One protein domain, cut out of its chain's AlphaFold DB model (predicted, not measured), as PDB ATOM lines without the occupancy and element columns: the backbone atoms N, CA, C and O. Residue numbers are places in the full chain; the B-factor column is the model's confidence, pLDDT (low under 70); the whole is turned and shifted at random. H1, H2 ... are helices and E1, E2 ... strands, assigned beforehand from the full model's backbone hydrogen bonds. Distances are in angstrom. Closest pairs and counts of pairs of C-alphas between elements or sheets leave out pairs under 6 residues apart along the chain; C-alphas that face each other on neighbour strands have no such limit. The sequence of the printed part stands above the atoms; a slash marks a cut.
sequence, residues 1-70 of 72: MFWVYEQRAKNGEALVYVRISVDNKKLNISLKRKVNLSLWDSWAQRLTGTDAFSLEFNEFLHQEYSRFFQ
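This is residues 1 to 70 of the 72 residues of the protein "Arm-DNA-bind_5 domain-containing protein" of Zunongwangia sp (UniProt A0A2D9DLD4). What shape does the model have? A long, narrow hairpin of strands E2 and E3, with the short strand E1 beside E2, makes a small sheet, and one helix, H1, runs lengthwise over one face of it. The layers are loosely set, with no C-alpha of E2 or E3 within 8 A of one of H1. What are its parts and size? The printed part has 70 residues, with three named strands and one named helix in the order E1, E2, E3, H1; the antiparallel sheet has the order E1, E2, E3, and the class is mixed, helices and strands. The whole is compact, with a radius of gyration of the C-alphas of 12.2 A and spans of 36 by 25 by 21 A.

How do the strands pair? E1, residues 2 to 4, and E2, residues 13 to 22, form an antiparallel hairpin at 144 degrees, with N 3 and O 17 2.9 A apart, within hydrogen-bond range. E2 and E3, residues 25 to 36, form a second antiparallel hairpin at 158 degrees, with N 18 and O 29 2.8 A apart and N 14 and O 35 2.9 A apart, both within range. What do the three strands make together? They form a meander, each strand the antiparallel neighbour of the one before; E1 and E3 are the edge strands, and E3 bends by 73 degrees at residue 33. Where is the helix? H1, residues 52 to 70, is on the sheet at a height of 10.2 A, over E2 and E3, in two layers, a helix on one face of a sheet. It runs along the strands, at 11 degrees to E2 on the local plane, and every O i to N i+4 pair in it is within hydrogen-bond range.

Where does the first strand begin? C-alpha 2 of E1 is at (-5.833, 46.286, 90.135), and E1 is 7.3 A long from first to last C-alpha. How long are the other elements? From first to last C-alpha, E2 measures 28.8 A, E3 29.3 A and H1 26.9 A. Where does the helix end? C-alpha 70 is at (-17.934, 41.616, 101.119).

How far does the model reach? The two C-alphas farthest apart, those of Asp 23 and Asp 51, are 38.1 A apart. Which link is long? The link from E3 to H1 is long, with 15 residues, 37 to 51, in which residues 40 to 41 pair antiparallel with 46 to 47. Is there a cut or low confidence? The printed part has no cut, and no printed residue is under 70 in pLDDT.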
ATOM      1  N   MET A   1      -9.501  48.428  90.066       75.81
ATOM      2  CA  MET A   1      -8.741  48.541  91.331       75.81
ATOM      3  C   MET A   1      -7.354  47.875  91.271       75.81
ATOM      4  O   MET A   1      -6.529  48.134  92.147       75.81
ATOM      5  N   PHE A   2      -7.087  47.030  90.267       88.12
ATOM      6  CA  PHE A   2      -5.833  46.286  90.135       88.12
ATOM      7  C   PHE A   2      -4.808  47.027  89.280       88.12
ATOM      8  O   PHE A   2      -5.169  47.757  88.359       88.12
ATOM      9  N   TRP A   3      -3.530  46.829  89.580       89.56
ATOM     10  CA  TRP A   3      -2.441  47.353  88.762       89.56
ATOM     11  C   TRP A   3      -1.231  46.418  88.767       89.56
ATOM     12  O   TRP A   3      -1.123  45.501  89.590       89.56
ATOM     13  N   VAL A   4      -0.285  46.710  87.884       90.38
ATOM     14  CA  VAL A   4       1.057  46.127  87.867       90.38
ATOM     15  C   VAL A   4       2.075  47.256  87.831       90.38
ATOM     16  O   VAL A   4       1.836  48.306  87.237       90.38
ATOM     17  N   TYR A   5       3.218  47.063  88.482       84.69
ATOM     18  CA  TYR A   5       4.334  47.996  88.352       84.69
ATOM     19  C   TYR A   5       5.235  47.532  87.214       84.69
ATOM     20  O   TYR A   5       6.118  46.703  87.433       84.69
ATOM     21  N   GLU A   6       5.038  48.091  86.022       82.88
ATOM     22  CA  GLU A   6       5.828  47.749  84.830       82.88
ATOM     23  C   GLU A   6       7.328  47.972  85.062       82.88
ATOM     24  O   GLU A   6       8.153  47.117  84.763       82.88
ATOM     25  N   GLN A   7       7.677  49.066  85.745       83.50
ATOM     26  CA  GLN A   7       9.056  49.404  86.123       83.50
ATOM     27  C   GLN A   7       9.710  48.395  87.083       83.50
ATOM     28  O   GLN A   7      10.927  48.388  87.242       83.50
ATOM     29  N   ARG A   8       8.910  47.572  87.773       83.94
ATOM     30  CA  ARG A   8       9.391  46.543  88.710       83.94
ATOM     31  C   ARG A   8       9.346  45.144  88.103       83.94
ATOM     32  O   ARG A   8       9.542  44.168  88.833       83.94
ATOM     33  N   ALA A   9       9.068  45.038  86.807       87.25
ATOM     34  CA  ALA A   9       9.040  43.759  86.137       87.25
ATOM     35  C   ALA A   9      10.433  43.131  86.087       87.25
ATOM     36  O   ALA A   9      11.444  43.801  85.879       87.25
ATOM     37  N   LYS A  10      10.476  41.815  86.277       86.56
ATOM     38  CA  LYS A  10      11.678  41.004  86.084       86.56
ATOM     39  C   LYS A  10      11.328  39.922  85.078       86.56
ATOM     40  O   LYS A  10      10.340  39.223  85.268       86.56
ATOM     41  N   ASN A  11      12.125  39.800  84.020       87.19
ATOM     42  CA  ASN A  11      11.920  38.829  82.938       87.19
ATOM     43  C   ASN A  11      10.555  38.958  82.230       87.19
ATOM     44  O   ASN A  11       9.950  37.958  81.866       87.19
ATOM     45  N   GLY A  12      10.046  40.185  82.066       86.50
ATOM     46  CA  GLY A  12       8.742  40.433  81.430       86.50
ATOM     47  C   GLY A  12       7.531  40.146  82.323       86.50
ATOM     48  O   GLY A  12       6.396  40.354  81.902       86.50
ATOM     49  N   GLU A  13       7.758  39.726  83.569       90.00
ATOM     50  CA  GLU A  13       6.706  39.473  84.544       90.00
ATOM     51  C   GLU A  13       6.663  40.552  85.624       90.00
ATOM     52  O   GLU A  13       7.696  40.927  86.189       90.00
ATOM     53  N   ALA A  14       5.461  40.991  85.988       91.56
ATOM     54  CA  ALA A  14       5.235  41.926  87.082       91.56
ATOM     55  C   ALA A  14       4.265  41.350  88.116       91.56
ATOM     56  O   ALA A  14       3.366  40.579  87.789       91.56
ATOM     57  N   LEU A  15       4.442  41.741  89.379       91.12
ATOM     58  CA  LEU A  15       3.492  41.409  90.439       91.12
ATOM     59  C   LEU A  15       2.217  42.240  90.294       91.12
ATOM     60  O   LEU A  15       2.285  43.460  90.121       91.12
ATOM     61  N   VAL A  16       1.072  41.581  90.449       92.00
ATOM     62  CA  VAL A  16      -0.235  42.235  90.518       92.00
ATOM     63  C   VAL A  16      -0.499  42.699  91.944       92.00
ATOM     64  O   VAL A  16      -0.221  41.999  92.926       92.00
ATOM     65  N   TYR A  17      -1.054  43.897  92.058       91.50
ATOM     66  CA  TYR A  17      -1.509  44.443  93.325       91.50
ATOM     67  C   TYR A  17      -2.945  44.923  93.192       91.50
ATOM     68  O   TYR A  17      -3.389  45.343  92.123       91.50
ATOM     69  N   VAL A  18      -3.637  44.921  94.321       90.00
ATOM     70  CA  VAL A  18      -4.941  45.537  94.503       90.00
ATOM     71  C   VAL A  18      -4.769  46.792  95.346       90.00
ATOM     72  O   VAL A  18      -4.059  46.799  96.355       90.00
ATOM     73  N   ARG A  19      -5.396  47.881  94.921       87.75
ATOM     74  CA  ARG A  19      -5.555  49.073  95.750       87.75
ATOM     75  C   ARG A  19      -6.847  48.930  96.545       87.75
ATOM     76  O   ARG A  19      -7.823  48.462  96.003       87.75
ATOM     77  N   ILE A  20      -6.908  49.339  97.799       84.62
ATOM     78  CA  ILE A  20      -8.151  49.376  98.578       84.62
ATOM     79  C   ILE A  20      -8.201  50.724  99.279       84.62
ATOM     80  O   ILE A  20      -7.174  51.191  99.770       84.62
ATOM     81  N   SER A  21      -9.358  51.382  99.266       84.69
ATOM     82  CA  SER A  21      -9.554  52.629 100.008       84.69
ATOM     83  C   SER A  21     -10.430  52.326 101.214       84.69
ATOM     84  O   SER A  21     -11.570  51.920 101.032       84.69
ATOM     85  N   VAL A  22      -9.887  52.502 102.414       80.19
ATOM     86  CA  VAL A  22     -10.591  52.337 103.692       80.19
ATOM     87  C   VAL A  22     -10.427  53.644 104.453       80.19
ATOM     88  O   VAL A  22      -9.296  54.087 104.647       80.19
ATOM     89  N   ASP A  23     -11.530  54.291 104.828       80.81
ATOM     90  CA  ASP A  23     -11.543  55.527 105.628       80.81
ATOM     91  C   ASP A  23     -10.565  56.602 105.117       80.81
ATOM     92  O   ASP A  23      -9.687  57.090 105.832       80.81
ATOM     93  N   ASN A  24     -10.674  56.940 103.826       81.12
ATOM     94  CA  ASN A  24      -9.798  57.888 103.120       81.12
ATOM     95  C   ASN A  24      -8.306  57.499 103.030       81.12
ATOM     96  O   ASN A  24      -7.511  58.239 102.443       81.12
ATOM     97  N   LYS A  25      -7.903  56.330 103.540       84.31
ATOM     98  CA  LYS A  25      -6.544  55.791 103.417       84.31
ATOM     99  C   LYS A  25      -6.484  54.762 102.292       84.31
ATOM    100  O   LYS A  25      -7.315  53.866 102.196       84.31
ATOM    101  N   LYS A  26      -5.470  54.885 101.434       84.25
ATOM    102  CA  LYS A  26      -5.209  53.947 100.333       84.25
ATOM    103  C   LYS A  26      -4.203  52.895 100.786       84.25
ATOM    104  O   LYS A  26      -3.058  53.231 101.076       84.25
ATOM    105  N   LEU A  27      -4.614  51.636 100.789       84.50
ATOM    106  CA  LEU A  27      -3.755  50.480 101.011       84.50
ATOM    107  C   LEU A  27      -3.466  49.802  99.668       84.50
ATOM    108  O   LEU A  27      -4.379  49.560  98.888       84.50
ATOM    109  N   ASN A  28      -2.202  49.487  99.388       87.19
ATOM    110  CA  ASN A  28      -1.832  48.684  98.221       87.19
ATOM    111  C   ASN A  28      -1.387  47.306  98.709       87.19
ATOM    112  O   ASN A  28      -0.365  47.193  99.386       87.19
ATOM    113  N   ILE A  29      -2.139  46.267  98.363       87.00
ATOM    114  CA  ILE A  29      -1.872  44.889  98.772       87.00
ATOM    115  C   ILE A  29      -1.353  44.126  97.558       87.00
ATOM    116  O   ILE A  29      -1.943  44.173  96.482       87.00
ATOM    117  N   SER A  30      -0.230  43.425  97.713       87.56
ATOM    118  CA  SER A  30       0.248  42.522  96.667       87.56
ATOM    119  C   SER A  30      -0.573  41.239  96.674       87.56
ATOM    120  O   SER A  30      -0.682  40.597  97.715       87.56
ATOM    121  N   LEU A  31      -1.055  40.815  95.505       88.81
ATOM    122  CA  LEU A  31      -1.703  39.510  95.346       88.81
ATOM    123  C   LEU A  31      -0.684  38.358  95.299       88.81
ATOM    124  O   LEU A  31      -1.069  37.201  95.167       88.81
ATOM    125  N   LYS A  32       0.624  38.663  95.364       88.38
ATOM    126  CA  LYS A  32       1.743  37.707  95.247       88.38
ATOM    127  C   LYS A  32       1.698  36.840  93.979       88.38
ATOM    128  O   LYS A  32       2.385  35.826  93.896       88.38
ATOM    129  N   ARG A  33       0.924  37.255  92.976       88.62
ATOM    130  CA  ARG A  33       0.842  36.626  91.660       88.62
ATOM    131  C   ARG A  33       1.553  37.489  90.637       88.62
ATOM    132  O   ARG A  33       1.436  38.716  90.673       88.62
ATOM    133  N   LYS A  34       2.297  36.835  89.753       90.00
ATOM    134  CA  LYS A  34       2.970  37.476  88.632       90.00
ATOM    135  C   LYS A  34       2.172  37.270  87.358       90.00
ATOM    136  O   LYS A  34       1.546  36.227  87.194       90.00
ATOM    137  N   VAL A  35       2.238  38.252  86.476       90.50
ATOM    138  CA  VAL A  35       1.653  38.197  85.139       90.50
ATOM    139  C   VAL A  35       2.653  38.700  84.116       90.50
ATOM    140  O   VAL A  35       3.455  39.588  84.417       90.50
ATOM    141  N   ASN A  36       2.588  38.147  82.908       91.06
ATOM    142  CA  ASN A  36       3.336  38.675  81.778       91.06
ATOM    143  C   ASN A  36       2.751  40.037  81.392       91.06
ATOM    144  O   ASN A  36       1.560  40.137  81.098       91.06
ATOM    145  N   LEU A  37       3.588  41.073  81.377       88.81
ATOM    146  CA  LEU A  37       3.166  42.424  81.006       88.81
ATOM    147  C   LEU A  37       2.591  42.496  79.591       88.81
ATOM    148  O   LEU A  37       1.685  43.278  79.345       88.81
ATOM    149  N   SER A  38       3.066  41.644  78.683       89.56
ATOM    150  CA  SER A  38       2.594  41.600  77.292       89.56
ATOM    151  C   SER A  38       1.129  41.168  77.179       89.56
ATOM    152  O   SER A  38       0.474  41.472  76.190       89.56
ATOM    153  N   LEU A  39       0.626  40.437  78.181       90.44
ATOM    154  CA  LEU A  39      -0.756  39.958  78.248       90.44
ATOM    155  C   LEU A  39      -1.624  40.818  79.173       90.44
ATOM    156  O   LEU A  39      -2.818  40.561  79.296       90.44
ATOM    157  N   TRP A  40      -1.047  41.805  79.859       92.44
ATOM    158  CA  TRP A  40      -1.765  42.638  80.814       92.44
ATOM    159  C   TRP A  40      -2.378  43.861  80.128       92.44
ATOM    160  O   TRP A  40      -1.671  44.691  79.561       92.44
ATOM    161  N   ASP A  41      -3.694  44.011  80.238       91.69
ATOM    162  CA  ASP A  41      -4.394  45.228  79.844       91.69
ATOM    163  C   ASP A  41      -4.448  46.195  81.027       91.69
ATOM    164  O   ASP A  41      -5.185  45.987  81.993       91.69
ATOM    165  N   SER A  42      -3.678  47.280  80.965       88.25
ATOM    166  CA  SER A  42      -3.680  48.306  82.012       88.25
ATOM    167  C   SER A  42      -4.989  49.097  82.093       88.25
ATOM    168  O   SER A  42      -5.310  49.612  83.166       88.25
ATOM    169  N   TRP A  43      -5.753  49.186  80.999       88.88
ATOM    170  CA  TRP A  43      -7.042  49.878  80.969       88.88
ATOM    171  C   TRP A  43      -8.156  48.987  81.523       88.88
ATOM    172  O   TRP A  43      -8.899  49.411  82.409       88.88
ATOM    173  N   ALA A  44      -8.217  47.729  81.082       89.19
ATOM    174  CA  ALA A  44      -9.181  46.749  81.585       89.19
ATOM    175  C   ALA A  44      -8.774  46.116  82.933       89.19
ATOM    176  O   ALA A  44      -9.589  45.449  83.569       89.19
ATOM    177  N   GLN A  45      -7.532  46.337  83.382       91.12
ATOM    178  CA  GLN A  45      -6.952  45.845  84.640       91.12
ATOM    179  C   GLN A  45      -7.015  44.317  84.791       91.12
ATOM    180  O   GLN A  45      -7.282  43.805  85.882       91.12
ATOM    181  N   ARG A  46      -6.804  43.598  83.686       91.75
ATOM    182  CA  ARG A  46      -6.945  42.139  83.579       91.75
ATOM    183  C   ARG A  46      -6.079  41.585  82.450       91.75
ATOM    184  O   ARG A  46      -5.513  42.357  81.678       91.75
ATOM    185  N   LEU A  47      -5.996  40.263  82.325       93.00
ATOM    186  CA  LEU A  47      -5.312  39.634  81.194       93.00
ATOM    187  C   LEU A  47      -6.171  39.674  79.921       93.00
ATOM    188  O   LEU A  47      -7.385  39.475  79.992       93.00
ATOM    189  N   THR A  48      -5.539  39.919  78.769       90.44
ATOM    190  CA  THR A  48      -6.172  39.969  77.435       90.44
ATOM    191  C   THR A  48      -6.323  38.602  76.769       90.44
ATOM    192  O   THR A  48      -7.057  38.486  75.789       90.44
ATOM    193  N   GLY A  49      -5.628  37.574  77.264       86.69
ATOM    194  CA  GLY A  49      -5.617  36.241  76.666       86.69
ATOM    195  C   GLY A  49      -6.926  35.471  76.853       86.69
ATOM    196  O   GLY A  49      -7.654  35.654  77.828       86.69
ATOM    197  N   THR A  50      -7.206  34.570  75.912       88.94
ATOM    198  CA  THR A  50      -8.315  33.598  75.977       88.94
ATOM    199  C   THR A  50      -7.841  32.196  76.357       88.94
ATOM    200  O   THR A  50      -8.616  31.243  76.317       88.94
ATOM    201  N   ASP A  51      -6.554  32.042  76.661       91.44
ATOM    202  CA  ASP A  51      -5.996  30.799  77.166       91.44
ATOM    203  C   ASP A  51      -6.532  30.489  78.572       91.44
ATOM    204  O   ASP A  51      -6.981  31.376  79.303       91.44
ATOM    205  N   ALA A  52      -6.477  29.211  78.952       91.38
ATOM    206  CA  ALA A  52      -7.011  28.749  80.229       91.38
ATOM    207  C   ALA A  52      -6.407  29.503  81.425       91.38
ATOM    208  O   ALA A  52      -7.130  29.827  82.361       91.38
ATOM    209  N   PHE A  53      -5.115  29.848  81.362       90.25
ATOM    210  CA  PHE A  53      -4.448  30.594  82.422       90.25
ATOM    211  C   PHE A  53      -4.981  32.026  82.524       90.25
ATOM    212  O   PHE A  53      -5.301  32.476  83.624       90.25
ATOM    213  N   SER A  54      -5.137  32.735  81.403       91.31
ATOM    214  CA  SER A  54      -5.702  34.090  81.403       91.31
ATOM    215  C   SER A  54      -7.135  34.129  81.938       91.31
ATOM    216  O   SER A  54      -7.477  35.019  82.719       91.31
ATOM    217  N   LEU A  55      -7.962  33.147  81.567       92.81
ATOM    218  CA  LEU A  55      -9.338  33.029  82.058       92.81
ATOM    219  C   LEU A  55      -9.384  32.717  83.560       92.81
ATOM    220  O   LEU A  55     -10.055  33.427  84.307       92.81
ATOM    221  N   GLU A  56      -8.631  31.710  84.015       92.88
ATOM    222  CA  GLU A  56      -8.551  31.328  85.431       92.88
ATOM    223  C   GLU A  56      -8.020  32.478  86.295       92.88
ATOM    224  O   GLU A  56      -8.531  32.754  87.382       92.88
ATOM    225  N   PHE A  57      -7.020  33.207  85.800       92.62
ATOM    226  CA  PHE A  57      -6.464  34.350  86.507       92.62
ATOM    227  C   PHE A  57      -7.461  35.508  86.619       92.62
ATOM    228  O   PHE A  57      -7.559  36.142  87.671       92.62
ATOM    229  N   ASN A  58      -8.217  35.785  85.557       93.06
ATOM    230  CA  ASN A  58      -9.249  36.816  85.578       93.06
ATOM    231  C   ASN A  58     -10.393  36.453  86.544       93.06
ATOM    232  O   ASN A  58     -10.846  37.322  87.292       93.06
ATOM    233  N   GLU A  59     -10.797  35.182  86.596       93.62
ATOM    234  CA  GLU A  59     -11.732  34.667  87.608       93.62
ATOM    235  C   GLU A  59     -11.176  34.830  89.030       93.62
ATOM    236  O   GLU A  59     -11.869  35.325  89.920       93.62
ATOM    237  N   PHE A  60      -9.898  34.513  89.250       92.25
ATOM    238  CA  PHE A  60      -9.236  34.742  90.537       92.25
ATOM    239  C   PHE A  60      -9.279  36.222  90.956       92.25
ATOM    240  O   PHE A  60      -9.625  36.530  92.098       92.25
ATOM    241  N   LEU A  61      -8.983  37.156  90.044       91.06
ATOM    242  CA  LEU A  61      -9.098  38.593  90.328       91.06
ATOM    243  C   LEU A  61     -10.531  38.986  90.713       91.06
ATOM    244  O   LEU A  61     -10.720  39.820  91.602       91.06
ATOM    245  N   HIS A  62     -11.535  38.384  90.071       90.44
ATOM    246  CA  HIS A  62     -12.942  38.625  90.379       90.44
ATOM    247  C   HIS A  62     -13.335  38.107  91.772       90.44
ATOM    248  O   HIS A  62     -14.015  38.807  92.528       90.44
ATOM    249  N   GLN A  63     -12.859  36.919  92.153       90.94
ATOM    250  CA  GLN A  63     -13.071  36.354  93.487       90.94
ATOM    251  C   GLN A  63     -12.414  37.205  94.577       90.94
ATOM    252  O   GLN A  63     -13.043  37.502  95.592       90.94
ATOM    253  N   GLU A  64     -11.174  37.652  94.360       89.06
ATOM    254  CA  GLU A  64     -10.483  38.531  95.303       89.06
ATOM    255  C   GLU A  64     -11.198  39.879  95.428       89.06
ATOM    256  O   GLU A  64     -11.414  40.355  96.541       89.06
ATOM    257  N   TYR A  65     -11.649  40.465  94.314       85.62
ATOM    258  CA  TYR A  65     -12.470  41.676  94.348       85.62
ATOM    259  C   TYR A  65     -13.751  41.478  95.169       85.62
ATOM    260  O   TYR A  65     -14.057  42.301  96.031       85.62
ATOM    261  N   SER A  66     -14.457  40.364  94.954       86.12
ATOM    262  CA  SER A  66     -15.676  40.023  95.693       86.12
ATOM    263  C   SER A  66     -15.409  39.849  97.187       86.12
ATOM    264  O   SER A  66     -16.175  40.349  98.006       86.12
ATOM    265  N   ARG A  67     -14.288  39.217  97.558       84.88
ATOM    266  CA  ARG A  67     -13.858  39.068  98.956       84.88
ATOM    267  C   ARG A  67     -13.621  40.424  99.615       84.88
ATOM    268  O   ARG A  67     -14.090  40.654 100.723       84.88
ATOM    269  N   PHE A  68     -12.919  41.332  98.934       78.81
ATOM    270  CA  PHE A  68     -12.685  42.678  99.459       78.81
ATOM    271  C   PHE A  68     -13.970  43.499  99.558       78.81
ATOM    272  O   PHE A  68     -14.106  44.269 100.503       78.81
ATOM    273  N   PHE A  69     -14.904  43.324  98.620       74.81
ATOM    274  CA  PHE A  69     -16.193  44.012  98.638       74.81
ATOM    275  C   PHE A  69     -17.120  43.495  99.745       74.81
ATOM    276  O   PHE A  69     -17.814  44.285 100.358       74.81
ATOM    277  N   GLN A  70     -17.116  42.192 100.041       70.06
ATOM    278  CA  GLN A  70     -17.934  41.616 101.119       70.06
ATOM    279  C   GLN A  70     -17.446  41.980 102.529       70.06
ATOM    280  O   GLN A  70     -18.203  41.856 103.487       70.06
TER     281      GLN A  70